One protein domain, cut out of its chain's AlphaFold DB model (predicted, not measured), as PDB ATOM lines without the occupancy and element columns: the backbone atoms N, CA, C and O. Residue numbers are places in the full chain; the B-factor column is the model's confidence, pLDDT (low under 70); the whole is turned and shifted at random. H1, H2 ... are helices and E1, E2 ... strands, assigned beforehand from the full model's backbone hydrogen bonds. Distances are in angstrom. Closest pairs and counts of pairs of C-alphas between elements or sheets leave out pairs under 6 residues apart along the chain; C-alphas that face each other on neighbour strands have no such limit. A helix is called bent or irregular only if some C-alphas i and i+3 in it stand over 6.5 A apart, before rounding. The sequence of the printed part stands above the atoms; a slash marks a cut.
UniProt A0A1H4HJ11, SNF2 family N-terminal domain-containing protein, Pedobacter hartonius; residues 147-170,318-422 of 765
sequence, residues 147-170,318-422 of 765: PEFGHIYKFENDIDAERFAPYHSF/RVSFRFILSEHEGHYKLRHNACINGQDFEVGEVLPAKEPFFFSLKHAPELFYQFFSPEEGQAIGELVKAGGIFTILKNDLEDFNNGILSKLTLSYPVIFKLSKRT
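Overview. This is residues 147 to 170 and 318 to 422 of the 765 residues of the protein "SNF2 family N-terminal domain-containing protein" of Pedobacter hartonius (UniProt A0A1H4HJ11). A strongly twisted sheet, built on the long hairpin E1 and E2, has the helices H3 and H2 over one face. Past one end of E2 the strand E3 runs on into E4 of a second, small sheet, E4, E5 and E6, and H2 packs on both sheets; short H1 packs on H2 and H3. The printed part has 129 residues, with three named helices and eight named strands in the order H1 E1 E2 E3 E4 E5 E6 H2 E7 H3 E8; the class is mixed, helices and strands. The first sheet is branched and mixed, the second antiparallel in the order E4 E5 E6. The whole is compact, with a radius of gyration of the C-alphas of 14.3 A and spans of 38 by 29 by 28 A.

Arrangement. E1, residues 320 to 328, and E2, residues 331 to 340, form an antiparallel hairpin, with N 324 and O 335 2.9 A apart. E8, residues 414 to 417, is parallel to E1 on the other side from E2, with N 415 and O 323 at 2.8 A. On the other side of E2 from E1 are two antiparallel strands: E7, residues 389 to 393, with N 334 and O 390 at 2.8 A, and E3, residues 343 to 345, with N 345 and O 338 at 2.7 A. E1, E2 and E3 make a meander, each strand the antiparallel neighbour of the one before. E4, residues 347 to 351, E5, residues 358 to 361, and E6, residues 364 to 370, make another; N 351 and O 358 are 2.8 A apart, N 369 and O 359 2.8 A. H3, residues 394 to 411, is on the branched sheet at a height of 9.2 A, along the strands at 15 degrees to E7 on the local plane. H2, residues 374 to 385, is on the same face, 10.4 A over the sheet. It is also on the sheet E4 E5 E6, two layers with a helix on one face, at 9.0 A; its closest C-alphas to E4 are Gly 381 and Val 350, 6.2 A. H1, residues 161 to 164, touches H2 at Phe 164 and Ala 379, closest C-alphas 5.6 A, and H3 at Ala 161 and Gly 403, 5.9 A. H2 and H3 are apart. Every O i to N i+4 pair is within hydrogen-bond range in H2, 8 of 14 in H3; H1 is too short for one, and its one O i to N i+3 pair is not within range.

Along the chain. E1 spans 26.2 A from C-alpha 320 at (-24.073, -2.741, -36.708), E2 29.3 A, H2 16.0 A and H3 23.8 A. H3 is irregular, with C-alphas 395 and 398 7.3 A apart, and has a kink of 60 degrees near residue 401. E8 ends at C-alpha 417, (-19.724, 15.911, -31.020).

Size, cuts and confidence. The C-alphas farthest apart, of Phe 170 and Glu 329, are 43.2 A apart. Residues 171 to 317 are cut out, and C-alphas 170 and 318 are 18.3 A apart across the cut. Of the links printed whole, none is long. Residues 155 to 170 and 386 are under 70 in pLDDT.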
ATOM      1  N   PRO A 147     -31.882  20.428 -48.423       81.88
ATOM      2  CA  PRO A 147     -31.177  19.143 -48.388       81.88
ATOM      3  C   PRO A 147     -30.106  19.031 -47.292       81.88
ATOM      4  O   PRO A 147     -29.954  17.974 -46.691       81.88
ATOM      5  N   GLU A 148     -29.399  20.122 -46.972       83.94
ATOM      6  CA  GLU A 148     -28.373  20.143 -45.918       83.94
ATOM      7  C   GLU A 148     -28.902  19.935 -44.485       83.94
ATOM      8  O   GLU A 148     -28.116  19.611 -43.584       83.94
ATOM      9  N   PHE A 149     -30.205  20.133 -44.257       82.06
ATOM     10  CA  PHE A 149     -30.866  19.963 -42.962       82.06
ATOM     11  C   PHE A 149     -31.678  18.663 -42.868       82.06
ATOM     12  O   PHE A 149     -32.055  18.297 -41.758       82.06
ATOM     13  N   GLY A 150     -31.883  17.938 -43.974       81.88
ATOM     14  CA  GLY A 150     -32.661  16.693 -43.979       81.88
ATOM     15  C   GLY A 150     -34.032  16.883 -43.328       81.88
ATOM     16  O   GLY A 150     -34.683  17.892 -43.564       81.88
ATOM     17  N   HIS A 151     -34.462  15.962 -42.474       83.69
ATOM     18  CA  HIS A 151     -35.713  16.118 -41.730       83.69
ATOM     19  C   HIS A 151     -35.531  16.996 -40.484       83.69
ATOM     20  O   HIS A 151     -34.581  16.807 -39.726       83.69
ATOM     21  N   ILE A 152     -36.461  17.922 -40.223       83.00
ATOM     22  CA  ILE A 152     -36.441  18.793 -39.035       83.00
ATOM     23  C   ILE A 152     -37.453  18.270 -38.007       83.00
ATOM     24  O   ILE A 152     -38.636  18.122 -38.304       83.00
ATOM     25  N   TYR A 153     -36.997  17.984 -36.787       81.12
ATOM     26  CA  TYR A 153     -37.848  17.489 -35.702       81.12
ATOM     27  C   TYR A 153     -39.026  18.442 -35.416       81.12
ATOM     28  O   TYR A 153     -38.832  19.654 -35.367       81.12
ATOM     29  N   LYS A 154     -40.239  17.888 -35.245       74.00
ATOM     30  CA  LYS A 154     -41.533  18.596 -35.095       74.00
ATOM     31  C   LYS A 154     -41.989  19.458 -36.292       74.00
ATOM     32  O   LYS A 154     -43.035  20.089 -36.176       74.00
ATOM     33  N   PHE A 155     -41.253  19.516 -37.409       67.88
ATOM     34  CA  PHE A 155     -41.675  20.258 -38.611       67.88
ATOM     35  C   PHE A 155     -42.634  19.438 -39.488       67.88
ATOM     36  O   PHE A 155     -43.658  19.951 -39.936       67.88
ATOM     37  N   GLU A 156     -42.325  18.159 -39.700       60.06
ATOM     38  CA  GLU A 156     -43.193  17.186 -40.368       60.06
ATOM     39  C   GLU A 156     -43.702  16.207 -39.291       60.06
ATOM     40  O   GLU A 156     -42.916  15.578 -38.584       60.06
ATOM     41  N   ASN A 157     -45.025  16.120 -39.099       48.72
ATOM     42  CA  ASN A 157     -45.678  15.314 -38.048       48.72
ATOM     43  C   ASN A 157     -45.620  13.789 -38.296       48.72
ATOM     44  O   ASN A 157     -46.411  13.041 -37.729       48.72
ATOM     45  N   ASP A 158     -44.700  13.310 -39.129       51.84
ATOM     46  CA  ASP A 158     -44.724  11.940 -39.651       51.84
ATOM     47  C   ASP A 158     -43.868  10.949 -38.841       51.84
ATOM     48  O   ASP A 158     -43.789   9.769 -39.188       51.84
ATOM     49  N   ILE A 159     -43.236  11.391 -37.745       55.72
ATOM     50  CA  ILE A 159     -42.318  10.548 -36.967       55.72
ATOM     51  C   ILE A 159     -42.940  10.117 -35.655       55.72
ATOM     52  O   ILE A 159     -42.985  10.844 -34.664       55.72
ATOM     53  N   ASP A 160     -43.372   8.868 -35.675       58.00
ATOM     54  CA  ASP A 160     -43.872   8.133 -34.533       58.00
ATOM     55  C   ASP A 160     -42.704   7.685 -33.631       58.00
ATOM     56  O   ASP A 160     -41.879   6.844 -33.998       58.00
ATOM     57  N   ALA A 161     -42.619   8.286 -32.440       53.38
ATOM     58  CA  ALA A 161     -41.565   8.036 -31.459       53.38
ATOM     59  C   ALA A 161     -41.616   6.623 -30.842       53.38
ATOM     60  O   ALA A 161     -40.646   6.200 -30.198       53.38
ATOM     61  N   GLU A 162     -42.715   5.879 -31.012       56.78
ATOM     62  CA  GLU A 162     -42.810   4.476 -30.588       56.78
ATOM     63  C   GLU A 162     -41.946   3.565 -31.465       56.78
ATOM     64  O   GLU A 162     -41.391   2.585 -30.972       56.78
ATOM     65  N   ARG A 163     -41.686   3.960 -32.718       59.03
ATOM     66  CA  ARG A 163     -40.874   3.205 -33.693       59.03
ATOM     67  C   ARG A 163     -39.391   3.075 -33.342       59.03
ATOM     68  O   ARG A 163     -38.664   2.358 -34.019       59.03
ATOM     69  N   PHE A 164     -38.935   3.788 -32.314       59.81
ATOM     70  CA  PHE A 164     -37.558   3.742 -31.816       59.81
ATOM     71  C   PHE A 164     -37.416   2.906 -30.535       59.81
ATOM     72  O   PHE A 164     -36.319   2.830 -29.981       59.81
ATOM     73  N   ALA A 165     -38.505   2.313 -30.029       49.09
ATOM     74  CA  ALA A 165     -38.463   1.417 -28.879       49.09
ATOM     75  C   ALA A 165     -38.059  -0.010 -29.308       49.09
ATOM     76  O   ALA A 165     -38.538  -0.492 -30.333       49.09
ATOM     77  N   PRO A 166     -37.206  -0.710 -28.540       46.75
ATOM     78  CA  PRO A 166     -36.914  -2.115 -28.793       46.75
ATOM     79  C   PRO A 166     -38.123  -2.980 -28.396       46.75
ATOM     80  O   PRO A 166     -38.397  -3.162 -27.212       46.75
ATOM     81  N   TYR A 167     -38.851  -3.504 -29.383       41.34
ATOM     82  CA  TYR A 167     -39.825  -4.581 -29.190       41.34
ATOM     83  C   TYR A 167     -39.090  -5.920 -29.316       41.34
ATOM     84  O   TYR A 167     -38.474  -6.212 -30.340       41.34
ATOM     85  N   HIS A 168     -39.097  -6.722 -28.253       41.22
ATOM     86  CA  HIS A 168     -38.466  -8.038 -28.242       41.22
ATOM     87  C   HIS A 168     -39.547  -9.118 -28.301       41.22
ATOM     88  O   HIS A 168     -40.149  -9.469 -27.297       41.22
ATOM     89  N   SER A 169     -39.798  -9.650 -29.492       33.41
ATOM     90  CA  SER A 169     -40.562 -10.886 -29.676       33.41
ATOM     91  C   SER A 169     -39.984 -11.658 -30.863       33.41
ATOM     92  O   SER A 169     -39.743 -11.105 -31.942       33.41
ATOM     93  N   PHE A 170     -39.658 -12.939 -30.651       36.31
ATOM     94  CA  PHE A 170     -39.011 -13.769 -31.668       36.31
ATOM     95  C   PHE A 170     -39.323 -15.261 -31.506       36.31
ATOM     96  O   PHE A 170     -39.124 -15.840 -30.443       36.31
ATOM     97  N   ARG A 318     -22.916  -9.500 -40.859       79.06
ATOM     98  CA  ARG A 318     -23.457  -8.666 -39.792       79.06
ATOM     99  C   ARG A 318     -23.019  -7.225 -39.947       79.06
ATOM    100  O   ARG A 318     -21.831  -6.923 -40.054       79.06
ATOM    101  N   VAL A 319     -23.997  -6.341 -39.836       86.06
ATOM    102  CA  VAL A 319     -23.808  -4.897 -39.821       86.06
ATOM    103  C   VAL A 319     -24.357  -4.371 -38.511       86.06
ATOM    104  O   VAL A 319     -25.435  -4.765 -38.077       86.06
ATOM    105  N   SER A 320     -23.602  -3.490 -37.873       87.00
ATOM    106  CA  SER A 320     -24.073  -2.741 -36.708       87.00
ATOM    107  C   SER A 320     -24.329  -1.296 -37.108       87.00
ATOM    108  O   SER A 320     -23.751  -0.823 -38.080       87.00
ATOM    109  N   PHE A 321     -25.154  -0.566 -36.365       89.62
ATOM    110  CA  PHE A 321     -25.367   0.857 -36.619       89.62
ATOM    111  C   PHE A 321     -24.768   1.707 -35.512       89.62
ATOM    112  O   PHE A 321     -24.804   1.357 -34.332       89.62
ATOM    113  N   ARG A 322     -24.225   2.855 -35.904       89.56
ATOM    114  CA  ARG A 322     -23.737   3.882 -34.990       89.56
ATOM    115  C   ARG A 322     -24.338   5.218 -35.371       89.56
ATOM    116  O   ARG A 322     -24.467   5.539 -36.550       89.56
ATOM    117  N   PHE A 323     -24.637   6.023 -34.362       91.44
ATOM    118  CA  PHE A 323     -25.184   7.356 -34.546       91.44
ATOM    119  C   PHE A 323     -24.175   8.422 -34.145       91.44
ATOM    120  O   PHE A 323     -23.305   8.212 -33.301       91.44
ATOM    121  N   ILE A 324     -24.293   9.592 -34.759       91.75
ATOM    122  CA  ILE A 324     -23.450  10.748 -34.471       91.75
ATOM    123  C   ILE A 324     -24.367  11.946 -34.279       91.75
ATOM    124  O   ILE A 324     -25.009  12.383 -35.234       91.75
ATOM    125  N   LEU A 325     -24.409  12.487 -33.061       93.75
ATOM    126  CA  LEU A 325     -25.079  13.748 -32.761       93.75
ATOM    127  C   LEU A 325     -24.031  14.863 -32.738       93.75
ATOM    128  O   LEU A 325     -23.122  14.851 -31.911       93.75
ATOM    129  N   SER A 326     -24.147  15.821 -33.652       93.25
ATOM    130  CA  SER A 326     -23.225  16.957 -33.770       93.25
ATOM    131  C   SER A 326     -23.920  18.278 -33.463       93.25
ATOM    132  O   SER A 326     -25.012  18.523 -33.974       93.25
ATOM    133  N   GLU A 327     -23.296  19.113 -32.634       93.00
ATOM    134  CA  GLU A 327     -23.760  20.473 -32.349       93.00
ATOM    135  C   GLU A 327     -23.344  21.433 -33.469       93.00
ATOM    136  O   GLU A 327     -22.207  21.414 -33.938       93.00
ATOM    137  N   HIS A 328     -24.283  22.281 -33.883       90.50
ATOM    138  CA  HIS A 328     -24.100  23.366 -34.842       90.50
ATOM    139  C   HIS A 328     -24.725  24.647 -34.278       90.50
ATOM    140  O   HIS A 328     -25.442  24.640 -33.275       90.50
ATOM    141  N   GLU A 329     -24.500  25.780 -34.941       85.62
ATOM    142  CA  GLU A 329     -25.064  27.054 -34.495       85.62
ATOM    143  C   GLU A 329     -26.610  27.050 -34.549       85.62
ATOM    144  O   GLU A 329     -27.244  27.144 -35.612       85.62
ATOM    145  N   GLY A 330     -27.221  26.935 -33.365       83.81
ATOM    146  CA  GLY A 330     -28.670  26.972 -33.140       83.81
ATOM    147  C   GLY A 330     -29.408  25.636 -33.308       83.81
ATOM    148  O   GLY A 330     -30.622  25.602 -33.110       83.81
ATOM    149  N   HIS A 331     -28.718  24.546 -33.654       90.44
ATOM    150  CA  HIS A 331     -29.332  23.233 -33.885       90.44
ATOM    151  C   HIS A 331     -28.324  22.087 -33.725       90.44
ATOM    152  O   HIS A 331     -27.116  22.295 -33.714       90.44
ATOM    153  N   TYR A 332     -28.827  20.862 -33.651       92.81
ATOM    154  CA  TYR A 332     -28.062  19.624 -33.649       92.81
ATOM    155  C   TYR A 332     -28.402  18.807 -34.891       92.81
ATOM    156  O   TYR A 332     -29.510  18.901 -35.417       92.81
ATOM    157  N   LYS A 333     -27.455  17.990 -35.354       92.38
ATOM    158  CA  LYS A 333     -27.669  17.024 -36.436       92.38
ATOM    159  C   LYS A 333     -27.352  15.622 -35.950       92.38
ATOM    160  O   LYS A 333     -26.201  15.361 -35.592       92.38
ATOM    161  N   LEU A 334     -28.349  14.741 -35.970       91.88
ATOM    162  CA  LEU A 334     -28.191  13.305 -35.784       91.88
ATOM    163  C   LEU A 334     -28.032  12.642 -37.158       91.88
ATOM    164  O   LEU A 334     -28.843  12.847 -38.061       91.88
ATOM    165  N   ARG A 335     -26.970  11.858 -37.313       90.75
ATOM    166  CA  ARG A 335     -26.702  11.015 -38.487       90.75
ATOM    167  C   ARG A 335     -26.505   9.572 -38.048       90.75
ATOM    168  O   ARG A 335     -26.191   9.335 -36.883       90.75
ATOM    169  N   HIS A 336     -26.648   8.640 -38.982       91.00
ATOM    170  CA  HIS A 336     -26.405   7.218 -38.762       91.00
ATOM    171  C   HIS A 336     -25.431   6.679 -39.812       91.00
ATOM    172  O   HIS A 336     -25.473   7.105 -40.965       91.00
ATOM    173  N   ASN A 337     -24.592   5.732 -39.401       90.31
ATOM    174  CA  ASN A 337     -23.674   4.996 -40.263       90.31
ATOM    175  C   ASN A 337     -23.854   3.493 -40.019       90.31
ATOM    176  O   ASN A 337     -24.027   3.062 -38.874       90.31
ATOM    177  N   ALA A 338     -23.770   2.708 -41.089       90.81
ATOM    178  CA  ALA A 338     -23.596   1.264 -41.023       90.81
ATOM    179  C   ALA A 338     -22.119   0.955 -40.741       90.81
ATOM    180  O   ALA A 338     -21.242   1.437 -41.448       90.81
ATOM    181  N   CYS A 339     -21.834   0.166 -39.714       87.38
ATOM    182  CA  CYS A 339     -20.494  -0.182 -39.268       87.38
ATOM    183  C   CYS A 339     -20.214  -1.662 -39.543       87.38
ATOM    184  O   CYS A 339     -20.882  -2.546 -38.991       87.38
ATOM    185  N   ILE A 340     -19.206  -1.910 -40.382       86.25
ATOM    186  CA  ILE A 340     -18.728  -3.242 -40.767       86.25
ATOM    187  C   ILE A 340     -17.229  -3.291 -40.484       86.25
ATOM    188  O   ILE A 340     -16.476  -2.452 -40.975       86.25
ATOM    189  N   ASN A 341     -16.788  -4.244 -39.659       81.56
ATOM    190  CA  ASN A 341     -15.380  -4.400 -39.260       81.56
ATOM    191  C   ASN A 341     -14.726  -3.099 -38.740       81.56
ATOM    192  O   ASN A 341     -13.542  -2.850 -38.958       81.56
ATOM    193  N   GLY A 342     -15.506  -2.249 -38.060       78.44
ATOM    194  CA  GLY A 342     -15.044  -0.973 -37.503       78.44
ATOM    195  C   GLY A 342     -14.977   0.193 -38.496       78.44
ATOM    196  O   GLY A 342     -14.575   1.286 -38.098       78.44
ATOM    197  N   GLN A 343     -15.370  -0.014 -39.756       85.81
ATOM    198  CA  GLN A 343     -15.466   1.028 -40.776       85.81
ATOM    199  C   GLN A 343     -16.913   1.486 -40.958       85.81
ATOM    200  O   GLN A 343     -17.827   0.664 -40.995       85.81
ATOM    201  N   ASP A 344     -17.098   2.798 -41.100       89.31
ATOM    202  CA  ASP A 344     -18.403   3.431 -41.273       89.31
ATOM    203  C   ASP A 344     -18.753   3.584 -42.763       89.31
ATOM    204  O   ASP A 344     -17.963   4.097 -43.559       89.31
ATOM    205  N   PHE A 345     -19.978   3.212 -43.116       90.81
ATOM    206  CA  PHE A 345     -20.549   3.298 -44.454       90.81
ATOM    207  C   PHE A 345     -21.905   4.001 -44.419       90.81
ATOM    208  O   PHE A 345     -22.692   3.849 -43.482       90.81
ATOM    209  N   GLU A 346     -22.207   4.756 -45.473       90.00
ATOM    210  CA  GLU A 346     -23.524   5.365 -45.638       90.00
ATOM    211  C   GLU A 346     -24.545   4.331 -46.120       90.00
ATOM    212  O   GLU A 346     -24.313   3.612 -47.103       90.00
ATOM    213  N   VAL A 347     -25.701   4.306 -45.456       91.31
ATOM    214  CA  VAL A 347     -26.855   3.514 -45.887       91.31
ATOM    215  C   VAL A 347     -27.395   4.096 -47.193       91.31
ATOM    216  O   VAL A 347     -27.524   5.313 -47.348       91.31
ATOM    217  N   GLY A 348     -27.642   3.215 -48.157       89.69
ATOM    218  CA  GLY A 348     -28.184   3.538 -49.466       89.69
ATOM    219  C   GLY A 348     -29.702   3.447 -49.467       89.69
ATOM    220  O   GLY A 348     -30.393   4.394 -49.100       89.69
ATOM    221  N   GLU A 349     -30.215   2.310 -49.920       90.00
ATOM    222  CA  GLU A 349     -31.646   2.066 -50.090       90.00
ATOM    223  C   GLU A 349     -32.173   1.108 -49.025       90.00
ATOM    224  O   GLU A 349     -31.435   0.258 -48.535       90.00
ATOM    225  N   VAL A 350     -33.460   1.222 -48.691       91.69
ATOM    226  CA  VAL A 350     -34.163   0.324 -47.767       91.69
ATOM    227  C   VAL A 350     -35.342  -0.348 -48.466       91.69
ATOM    228  O   VAL A 350     -36.085   0.301 -49.203       91.69
ATOM    229  N   LEU A 351     -35.524  -1.650 -48.234       87.31
ATOM    230  CA  LEU A 351     -36.552  -2.465 -48.879       87.31
ATOM    231  C   LEU A 351     -37.330  -3.310 -47.858       87.31
ATOM    232  O   LEU A 351     -36.717  -4.045 -47.083       87.31
ATOM    233  N   PRO A 352     -38.673  -3.301 -47.895       85.50
ATOM    234  CA  PRO A 352     -39.532  -2.339 -48.593       85.50
ATOM    235  C   PRO A 352     -39.423  -0.924 -47.998       85.50
ATOM    236  O   PRO A 352     -39.115  -0.767 -46.824       85.50
ATOM    237  N   ALA A 353     -39.730   0.116 -48.777       79.88
ATOM    238  CA  ALA A 353     -39.509   1.503 -48.352       79.88
ATOM    239  C   ALA A 353     -40.284   1.922 -47.086       79.88
ATOM    240  O   ALA A 353     -39.798   2.742 -46.312       79.88
ATOM    241  N   LYS A 354     -41.502   1.405 -46.867       78.25
ATOM    242  CA  LYS A 354     -42.358   1.822 -45.742       78.25
ATOM    243  C   LYS A 354     -41.966   1.148 -44.425       78.25
ATOM    244  O   LYS A 354     -41.866   1.849 -43.420       78.25
ATOM    245  N   GLU A 355     -41.735  -0.163 -44.465       83.94
ATOM    246  CA  GLU A 355     -41.405  -1.026 -43.323       83.94
ATOM    247  C   GLU A 355     -40.232  -1.944 -43.696       83.94
ATOM    248  O   GLU A 355     -40.445  -3.086 -44.106       83.94
ATOM    249  N   PRO A 356     -38.991  -1.443 -43.621       89.69
ATOM    250  CA  PRO A 356     -37.850  -2.148 -44.182       89.69
ATOM    251  C   PRO A 356     -37.501  -3.454 -43.478       89.69
ATOM    252  O   PRO A 356     -37.544  -3.557 -42.253       89.69
ATOM    253  N   PHE A 357     -37.098  -4.430 -44.288       91.12
ATOM    254  CA  PHE A 357     -36.486  -5.691 -43.869       91.12
ATOM    255  C   PHE A 357     -35.004  -5.723 -44.241       91.12
ATOM    256  O   PHE A 357     -34.194  -6.305 -43.524       91.12
ATOM    257  N   PHE A 358     -34.658  -5.060 -45.345       92.69
ATOM    258  CA  PHE A 358     -33.329  -5.056 -45.927       92.69
ATOM    259  C   PHE A 358     -32.842  -3.637 -46.191       92.69
ATOM    260  O   PHE A 358     -33.644  -2.721 -46.395       92.69
ATOM    261  N   PHE A 359     -31.527  -3.473 -46.262       94.38
ATOM    262  CA  PHE A 359     -30.886  -2.240 -46.699       94.38
ATOM    263  C   PHE A 359     -29.637  -2.519 -47.531       94.38
ATOM    264  O   PHE A 359     -29.002  -3.556 -47.371       94.38
ATOM    265  N   SER A 360     -29.273  -1.586 -48.404       93.00
ATOM    266  CA  SER A 360     -28.002  -1.592 -49.131       93.00
ATOM    267  C   SER A 360     -27.082  -0.484 -48.632       93.00
ATOM    268  O   SER A 360     -27.494   0.433 -47.917       93.00
ATOM    269  N   LEU A 361     -25.810  -0.552 -49.017       92.25
ATOM    270  CA  LEU A 361     -24.843   0.517 -48.770       92.25
ATOM    271  C   LEU A 361     -24.683   1.348 -50.040       92.25
ATOM    272  O   LEU A 361     -24.706   0.803 -51.140       92.25
ATOM    273  N   LYS A 362     -24.455   2.662 -49.919       88.25
ATOM    274  CA  LYS A 362     -24.326   3.536 -51.105       88.25
ATOM    275  C   LYS A 362     -23.229   3.103 -52.081       88.25
ATOM    276  O   LYS A 362     -23.374   3.301 -53.281       88.25
ATOM    277  N   HIS A 363     -22.140   2.525 -51.573       89.56
ATOM    278  CA  HIS A 363     -21.030   2.040 -52.399       89.56
ATOM    279  C   HIS A 363     -21.299   0.663 -53.037       89.56
ATOM    280  O   HIS A 363     -20.584   0.275 -53.955       89.56
ATOM    281  N   ALA A 364     -22.309  -0.068 -52.555       88.31
ATOM    282  CA  ALA A 364     -22.693  -1.400 -53.015       88.31
ATOM    283  C   ALA A 364     -24.232  -1.504 -53.113       88.31
ATOM    284  O   ALA A 364     -24.858  -2.224 -52.337       88.31
ATOM    285  N   PRO A 365     -24.867  -0.773 -54.052       86.69
ATOM    286  CA  PRO A 365     -26.324  -0.600 -54.090       86.69
ATOM    287  C   PRO A 365     -27.113  -1.867 -54.456       86.69
ATOM    288  O   PRO A 365     -28.326  -1.895 -54.255       86.69
ATOM    289  N   GLU A 366     -26.450  -2.894 -54.992       86.06
ATOM    290  CA  GLU A 366     -27.076  -4.174 -55.357       86.06
ATOM    291  C   GLU A 366     -26.918  -5.256 -54.278       86.06
ATOM    292  O   GLU A 366     -27.553  -6.303 -54.380       86.06
ATOM    293  N   LEU A 367     -26.090  -5.024 -53.251       90.44
ATOM    294  CA  LEU A 367     -25.891  -5.954 -52.140       90.44
ATOM    295  C   LEU A 367     -26.733  -5.514 -50.941       90.44
ATOM    296  O   LEU A 367     -26.532  -4.428 -50.393       90.44
ATOM    297  N   PHE A 368     -27.661  -6.372 -50.534       92.12
ATOM    298  CA  PHE A 368     -28.601  -6.114 -49.456       92.12
ATOM    299  C   PHE A 368     -28.278  -6.942 -48.214       92.12
ATOM    300  O   PHE A 368     -28.050  -8.151 -48.268       92.12
ATOM    301  N   TYR A 369     -28.320  -6.263 -47.078       92.12
ATOM    302  CA  TYR A 369     -28.186  -6.807 -45.739       92.12
ATOM    303  C   TYR A 369     -29.572  -6.867 -45.116       92.12
ATOM    304  O   TYR A 369     -30.388  -5.966 -45.330       92.12
ATOM    305  N   GLN A 370     -29.851  -7.901 -44.330       91.31
ATOM    306  CA  GLN A 370     -31.051  -7.909 -43.503       91.31
ATOM    307  C   GLN A 370     -30.799  -7.087 -42.238       91.31
ATOM    308  O   GLN A 370     -29.756  -7.233 -41.600       91.31
ATOM    309  N   PHE A 371     -31.761  -6.245 -41.859       89.25
ATOM    310  CA  PHE A 371     -31.732  -5.605 -40.547       89.25
ATOM    311  C   PHE A 371     -31.720  -6.656 -39.433       89.25
ATOM    312  O   PHE A 371     -32.172  -7.795 -39.590       89.25
ATOM    313  N   PHE A 372     -31.224  -6.271 -38.269       81.44
ATOM    314  CA  PHE A 372     -31.193  -7.153 -37.122       81.44
ATOM    315  C   PHE A 372     -32.585  -7.372 -36.519       81.44
ATOM    316  O   PHE A 372     -32.876  -8.475 -36.050       81.44
ATOM    317  N   SER A 373     -33.468  -6.375 -36.562       79.56
ATOM    318  CA  SER A 373     -34.870  -6.501 -36.145       79.56
ATOM    319  C   SER A 373     -35.795  -5.599 -36.980       79.56
ATOM    320  O   SER A 373     -35.303  -4.673 -37.640       79.56
ATOM    321  N   PRO A 374     -37.122  -5.842 -36.988       79.81
ATOM    322  CA  PRO A 374     -38.075  -4.963 -37.668       79.81
ATOM    323  C   PRO A 374     -38.015  -3.507 -37.181       79.81
ATOM    324  O   PRO A 374     -38.235  -2.591 -37.977       79.81
ATOM    325  N   GLU A 375     -37.690  -3.295 -35.905       79.38
ATOM    326  CA  GLU A 375     -37.583  -1.984 -35.248       79.38
ATOM    327  C   GLU A 375     -36.331  -1.250 -35.716       79.38
ATOM    328  O   GLU A 375     -36.404  -0.070 -36.046       79.38
ATOM    329  N   GLU A 376     -35.188  -1.944 -35.813       83.94
ATOM    330  CA  GLU A 376     -33.975  -1.376 -36.411       83.94
ATOM    331  C   GLU A 376     -34.251  -0.933 -37.851       83.94
ATOM    332  O   GLU A 376     -33.956   0.206 -38.218       83.94
ATOM    333  N   GLY A 377     -34.907  -1.791 -38.641       86.94
ATOM    334  CA  GLY A 377     -35.291  -1.461 -40.011       86.94
ATOM    335  C   GLY A 377     -36.244  -0.273 -40.102       86.94
ATOM    336  O   GLY A 377     -36.140   0.543 -41.015       86.94
ATOM    337  N   GLN A 378     -37.140  -0.123 -39.130       84.12
ATOM    338  CA  GLN A 378     -38.065   0.999 -39.063       84.12
ATOM    339  C   GLN A 378     -37.358   2.299 -38.665       84.12
ATOM    340  O   GLN A 378     -37.500   3.299 -39.365       84.12
ATOM    341  N   ALA A 379     -36.544   2.279 -37.609       81.81
ATOM    342  CA  ALA A 379     -35.790   3.434 -37.133       81.81
ATOM    343  C   ALA A 379     -34.791   3.950 -38.184       81.81
ATOM    344  O   ALA A 379     -34.762   5.145 -38.487       81.81
ATOM    345  N   ILE A 380     -33.997   3.052 -38.779       87.12
ATOM    346  CA  ILE A 380     -33.055   3.404 -39.850       87.12
ATOM    347  C   ILE A 380     -33.814   3.783 -41.125       87.12
ATOM    348  O   ILE A 380     -33.450   4.753 -41.786       87.12
ATOM    349  N   GLY A 381     -34.909   3.089 -41.440       85.69
ATOM    350  CA  GLY A 381     -35.777   3.396 -42.575       85.69
ATOM    351  C   GLY A 381     -36.315   4.824 -42.562       85.69
ATOM    352  O   GLY A 381     -36.232   5.511 -43.580       85.69
ATOM    353  N   GLU A 382     -36.814   5.301 -41.419       79.94
ATOM    354  CA  GLU A 382     -37.264   6.693 -41.274       79.94
ATOM    355  C   GLU A 382     -36.115   7.690 -41.489       79.94
ATOM    356  O   GLU A 382     -36.279   8.704 -42.170       79.94
ATOM    357  N   LEU A 383     -34.911   7.381 -41.000       79.50
ATOM    358  CA  LEU A 383     -33.740   8.232 -41.217       79.50
ATOM    359  C   LEU A 383     -33.282   8.243 -42.678       79.50
ATOM    360  O   LEU A 383     -32.863   9.287 -43.173       79.50
ATOM    361  N   VAL A 384     -33.374   7.116 -43.385       84.25
ATOM    362  CA  VAL A 384     -33.070   7.037 -44.822       84.25
ATOM    363  C   VAL A 384     -34.089   7.845 -45.631       84.25
ATOM    364  O   VAL A 384     -33.680   8.637 -46.484       84.25
ATOM    365  N   LYS A 385     -35.393   7.748 -45.324       76.81
ATOM    366  CA  LYS A 385     -36.444   8.592 -45.939       76.81
ATOM    367  C   LYS A 385     -36.179  10.085 -45.727       76.81
ATOM    368  O   LYS A 385     -36.379  10.879 -46.642       76.81
ATOM    369  N   ALA A 386     -35.666  10.449 -44.554       68.94
ATOM    370  CA  ALA A 386     -35.255  11.805 -44.191       68.94
ATOM    371  C   ALA A 386     -33.960  12.297 -44.882       68.94
ATOM    372  O   ALA A 386     -33.478  13.393 -44.589       68.94
ATOM    373  N   GLY A 387     -33.354  11.503 -45.772       73.69
ATOM    374  CA  GLY A 387     -32.093  11.842 -46.440       73.69
ATOM    375  C   GLY A 387     -30.846  11.618 -45.575       73.69
ATOM    376  O   GLY A 387     -29.783  12.158 -45.874       73.69
ATOM    377  N   GLY A 388     -30.962  10.843 -44.494       78.38
ATOM    378  CA  GLY A 388     -29.866  10.451 -43.602       78.38
ATOM    379  C   GLY A 388     -29.472  11.496 -42.553       78.38
ATOM    380  O   GLY A 388     -28.575  11.239 -41.747       78.38
ATOM    381  N   ILE A 389     -30.126  12.663 -42.542       85.62
ATOM    382  CA  ILE A 389     -29.862  13.752 -41.595       85.62
ATOM    383  C   ILE A 389     -31.144  14.084 -40.843       85.62
ATOM    384  O   ILE A 389     -32.162  14.419 -41.443       85.62
ATOM    385  N   PHE A 390     -31.052  14.052 -39.519       87.19
ATOM    386  CA  PHE A 390     -32.095  14.522 -38.626       87.19
ATOM    387  C   PHE A 390     -31.639  15.802 -37.927       87.19
ATOM    388  O   PHE A 390     -30.644  15.782 -37.205       87.19
ATOM    389  N   THR A 391     -32.334  16.913 -38.137       88.81
ATOM    390  CA  THR A 391     -32.029  18.212 -37.530       88.81
ATOM    391  C   THR A 391     -32.945  18.476 -36.338       88.81
ATOM    392  O   THR A 391     -34.166  18.414 -36.452       88.81
ATOM    393  N   ILE A 392     -32.351  18.812 -35.192       91.12
ATOM    394  CA  ILE A 392     -33.041  19.083 -33.927       91.12
ATOM    395  C   ILE A 392     -32.716  20.511 -33.498       91.12
ATOM    396  O   ILE A 392     -31.546  20.860 -33.344       91.12
ATOM    397  N   LEU A 393     -33.721  21.363 -33.304       88.56
ATOM    398  CA  LEU A 393     -33.486  22.724 -32.821       88.56
ATOM    399  C   LEU A 393     -33.032  22.700 -31.359       88.56
ATOM    400  O   LEU A 393     -33.390  21.802 -30.599       88.56
ATOM    401  N   LYS A 394     -32.256  23.706 -30.943       87.19
ATOM    402  CA  LYS A 394     -31.679  23.738 -29.589       87.19
ATOM    403  C   LYS A 394     -32.728  23.632 -28.472       87.19
ATOM    404  O   LYS A 394     -32.465  22.977 -27.471       87.19
ATOM    405  N   ASN A 395     -33.899  24.235 -28.672       85.69
ATOM    406  CA  ASN A 395     -34.995  24.223 -27.700       85.69
ATOM    407  C   ASN A 395     -35.748  22.884 -27.651       85.69
ATOM    408  O   ASN A 395     -36.416  22.616 -26.664       85.69
ATOM    409  N   ASP A 396     -35.628  22.049 -28.685       87.50
ATOM    410  CA  ASP A 396     -36.325  20.763 -28.774       87.50
ATOM    411  C   ASP A 396     -35.440  19.573 -28.375       87.50
ATOM    412  O   ASP A 396     -35.894  18.432 -28.425       87.50
ATOM    413  N   LEU A 397     -34.174  19.803 -28.002       89.94
ATOM    414  CA  LEU A 397     -33.233  18.717 -27.714       89.94
ATOM    415  C   LEU A 397     -33.672  17.859 -26.519       89.94
ATOM    416  O   LEU A 397     -33.521  16.643 -26.571       89.94
ATOM    417  N   GLU A 398     -34.203  18.472 -25.459       90.12
ATOM    418  CA  GLU A 398     -34.670  17.750 -24.266       90.12
ATOM    419  C   GLU A 398     -35.863  16.844 -24.601       90.12
ATOM    420  O   GLU A 398     -35.833  15.646 -24.321       90.12
ATOM    421  N   ASP A 399     -36.856  17.381 -25.313       86.81
ATOM    422  CA  ASP A 399     -38.012  16.619 -25.799       86.81
ATOM    423  C   ASP A 399     -37.590  15.484 -26.742       86.81
ATOM    424  O   ASP A 399     -38.024  14.340 -26.594       86.81
ATOM    425  N   PHE A 400     -36.692  15.783 -27.686       88.50
ATOM    426  CA  PHE A 400     -36.128  14.789 -28.595       88.50
ATOM    427  C   PHE A 400     -35.380  13.692 -27.831       88.50
ATOM    428  O   PHE A 400     -35.450  12.518 -28.205       88.50
ATOM    429  N   ASN A 401     -34.686  14.048 -26.745       89.62
ATOM    430  CA  ASN A 401     -33.987  13.081 -25.917       89.62
ATOM    431  C   ASN A 401     -34.943  12.139 -25.195       89.62
ATOM    432  O   ASN A 401     -34.764  10.922 -25.253       89.62
ATOM    433  N   ASN A 402     -35.983  12.692 -24.583       85.56
ATOM    434  CA  ASN A 402     -36.982  11.923 -23.849       85.56
ATOM    435  C   ASN A 402     -37.791  10.995 -24.772       85.56
ATOM    436  O   ASN A 402     -38.138   9.886 -24.376       85.56
ATOM    437  N   GLY A 403     -38.055  11.415 -26.015       82.25
ATOM    438  CA  GLY A 403     -38.836  10.628 -26.974       82.25
ATOM    439  C   GLY A 403     -38.036   9.611 -27.795       82.25
ATOM    440  O   GLY A 403     -38.502   8.487 -27.990       82.25
ATOM    441  N   ILE A 404     -36.864  10.003 -28.311       86.19
ATOM    442  CA  ILE A 404     -36.151   9.273 -29.377       86.19
ATOM    443  C   ILE A 404     -34.707   8.947 -28.977       86.19
ATOM    444  O   ILE A 404     -34.310   7.781 -29.006       86.19
ATOM    445  N   LEU A 405     -33.903   9.952 -28.609       88.12
ATOM    446  CA  LEU A 405     -32.456   9.756 -28.440       88.12
ATOM    447  C   LEU A 405     -32.120   8.812 -27.285       88.12
ATOM    448  O   LEU A 405     -31.247   7.968 -27.452       88.12
ATOM    449  N   SER A 406     -32.815   8.912 -26.149       85.25
ATOM    450  CA  SER A 406     -32.585   8.031 -24.997       85.25
ATOM    451  C   SER A 406     -32.788   6.559 -25.375       85.25
ATOM    452  O   SER A 406     -31.917   5.731 -25.110       85.25
ATOM    453  N   LYS A 407     -33.860   6.247 -26.115       83.75
ATOM    454  CA  LYS A 407     -34.146   4.899 -26.634       83.75
ATOM    455  C   LYS A 407     -33.065   4.412 -27.604       83.75
ATOM    456  O   LYS A 407     -32.593   3.281 -27.491       83.75
ATOM    457  N   LEU A 408     -32.612   5.284 -28.509       84.12
ATOM    458  CA  LEU A 408     -31.505   4.978 -29.421       84.12
ATOM    459  C   LEU A 408     -30.200   4.704 -28.663       84.12
ATOM    460  O   LEU A 408     -29.516   3.737 -28.978       84.12
ATOM    461  N   THR A 409     -29.872   5.506 -27.645       87.50
ATOM    462  CA  THR A 409     -28.631   5.370 -26.860       87.50
ATOM    463  C   THR A 409     -28.579   4.112 -25.992       87.50
ATOM    464  O   THR A 409     -27.494   3.690 -25.590       87.50
ATOM    465  N   LEU A 410     -29.725   3.471 -25.731       81.88
ATOM    466  CA  LEU A 410     -29.763   2.148 -25.107       81.88
ATOM    467  C   LEU A 410     -29.259   1.081 -26.083       81.88
ATOM    468  O   LEU A 410     -28.415   0.260 -25.723       81.88
ATOM    469  N   SER A 411     -29.726   1.125 -27.330       78.62
ATOM    470  CA  SER A 411     -29.498   0.060 -28.312       78.62
ATOM    471  C   SER A 411     -28.215   0.252 -29.123       78.62
ATOM    472  O   SER A 411     -27.509  -0.721 -29.391       78.62
ATOM    473  N   TYR A 412     -27.865   1.497 -29.452       85.75
ATOM    474  CA  TYR A 412     -26.802   1.828 -30.399       85.75
ATOM    475  C   TYR A 412     -25.756   2.766 -29.797       85.75
ATOM    476  O   TYR A 412     -26.100   3.674 -29.035       85.75
ATOM    477  N   PRO A 413     -24.471   2.616 -30.167       87.62
ATOM    478  CA  PRO A 413     -23.468   3.612 -29.837       87.62
ATOM    479  C   PRO A 413     -23.838   4.957 -30.473       87.62
ATOM    480  O   PRO A 413     -24.064   5.044 -31.685       87.62
ATOM    481  N   VAL A 414     -23.849   6.014 -29.662       90.62
ATOM    482  CA  VAL A 414     -24.048   7.391 -30.118       90.62
ATOM    483  C   VAL A 414     -22.813   8.205 -29.765       90.62
ATOM    484  O   VAL A 414     -22.419   8.280 -28.606       90.62
ATOM    485  N   ILE A 415     -22.187   8.811 -30.773       89.88
ATOM    486  CA  ILE A 415     -21.053   9.716 -30.589       89.88
ATOM    487  C   ILE A 415     -21.576  11.147 -30.472       89.88
ATOM    488  O   ILE A 415     -22.152  11.684 -31.420       89.88
ATOM    489  N   PHE A 416     -21.301  11.788 -29.337       90.56
ATOM    490  CA  PHE A 416     -21.650  13.183 -29.077       90.56
ATOM    491  C   PHE A 416     -20.500  14.130 -29.454       90.56
ATOM    492  O   PHE A 416     -19.497  14.231 -28.749       90.56
ATOM    493  N   LYS A 417     -20.646  14.853 -30.570       91.06
ATOM    494  CA  LYS A 417     -19.724  15.911 -31.020       91.06
ATOM    495  C   LYS A 417     -20.263  17.279 -30.590       91.06
ATOM    496  O   LYS A 417     -20.950  17.947 -31.362       91.06
ATOM    497  N   LEU A 418     -19.979  17.656 -29.345       88.19
ATOM    498  CA  LEU A 418     -20.476  18.876 -28.697       88.19
ATOM    499  C   LEU A 418     -19.362  19.919 -28.545       88.19
ATOM    500  O   LEU A 418     -18.208  19.561 -28.311       88.19
ATOM    501  N   SER A 419     -19.712  21.202 -28.620       81.94
ATOM    502  CA  SER A 419     -18.762  22.326 -28.560       81.94
ATOM    503  C   SER A 419     -18.142  22.493 -27.170       81.94
ATOM    504  O   SER A 419     -16.996  22.917 -27.043       81.94
ATOM    505  N   LYS A 420     -18.896  22.150 -26.118       73.88
ATOM    506  CA  LYS A 420     -18.443  22.111 -24.719       73.88
ATOM    507  C   LYS A 420     -18.714  20.727 -24.141       73.88
ATOM    508  O   LYS A 420     -19.717  20.518 -23.464       73.88
ATOM    509  N   ARG A 421     -17.847  19.763 -24.452       74.19
ATOM    510  CA  ARG A 421     -17.941  18.404 -23.906       74.19
ATOM    511  C   ARG A 421     -17.213  18.337 -22.563       74.19
ATOM    512  O   ARG A 421     -16.007  18.552 -22.516       74.19
ATOM    513  N   THR A 422     -17.941  18.047 -21.489       71.56
ATOM    514  CA  THR A 422     -17.351  17.617 -20.213       71.56
ATOM    515  C   THR A 422     -16.951  16.146 -20.301       71.56
ATOM    516  O   THR A 422     -17.526  15.403 -21.101       71.56
TER     517      THR A 422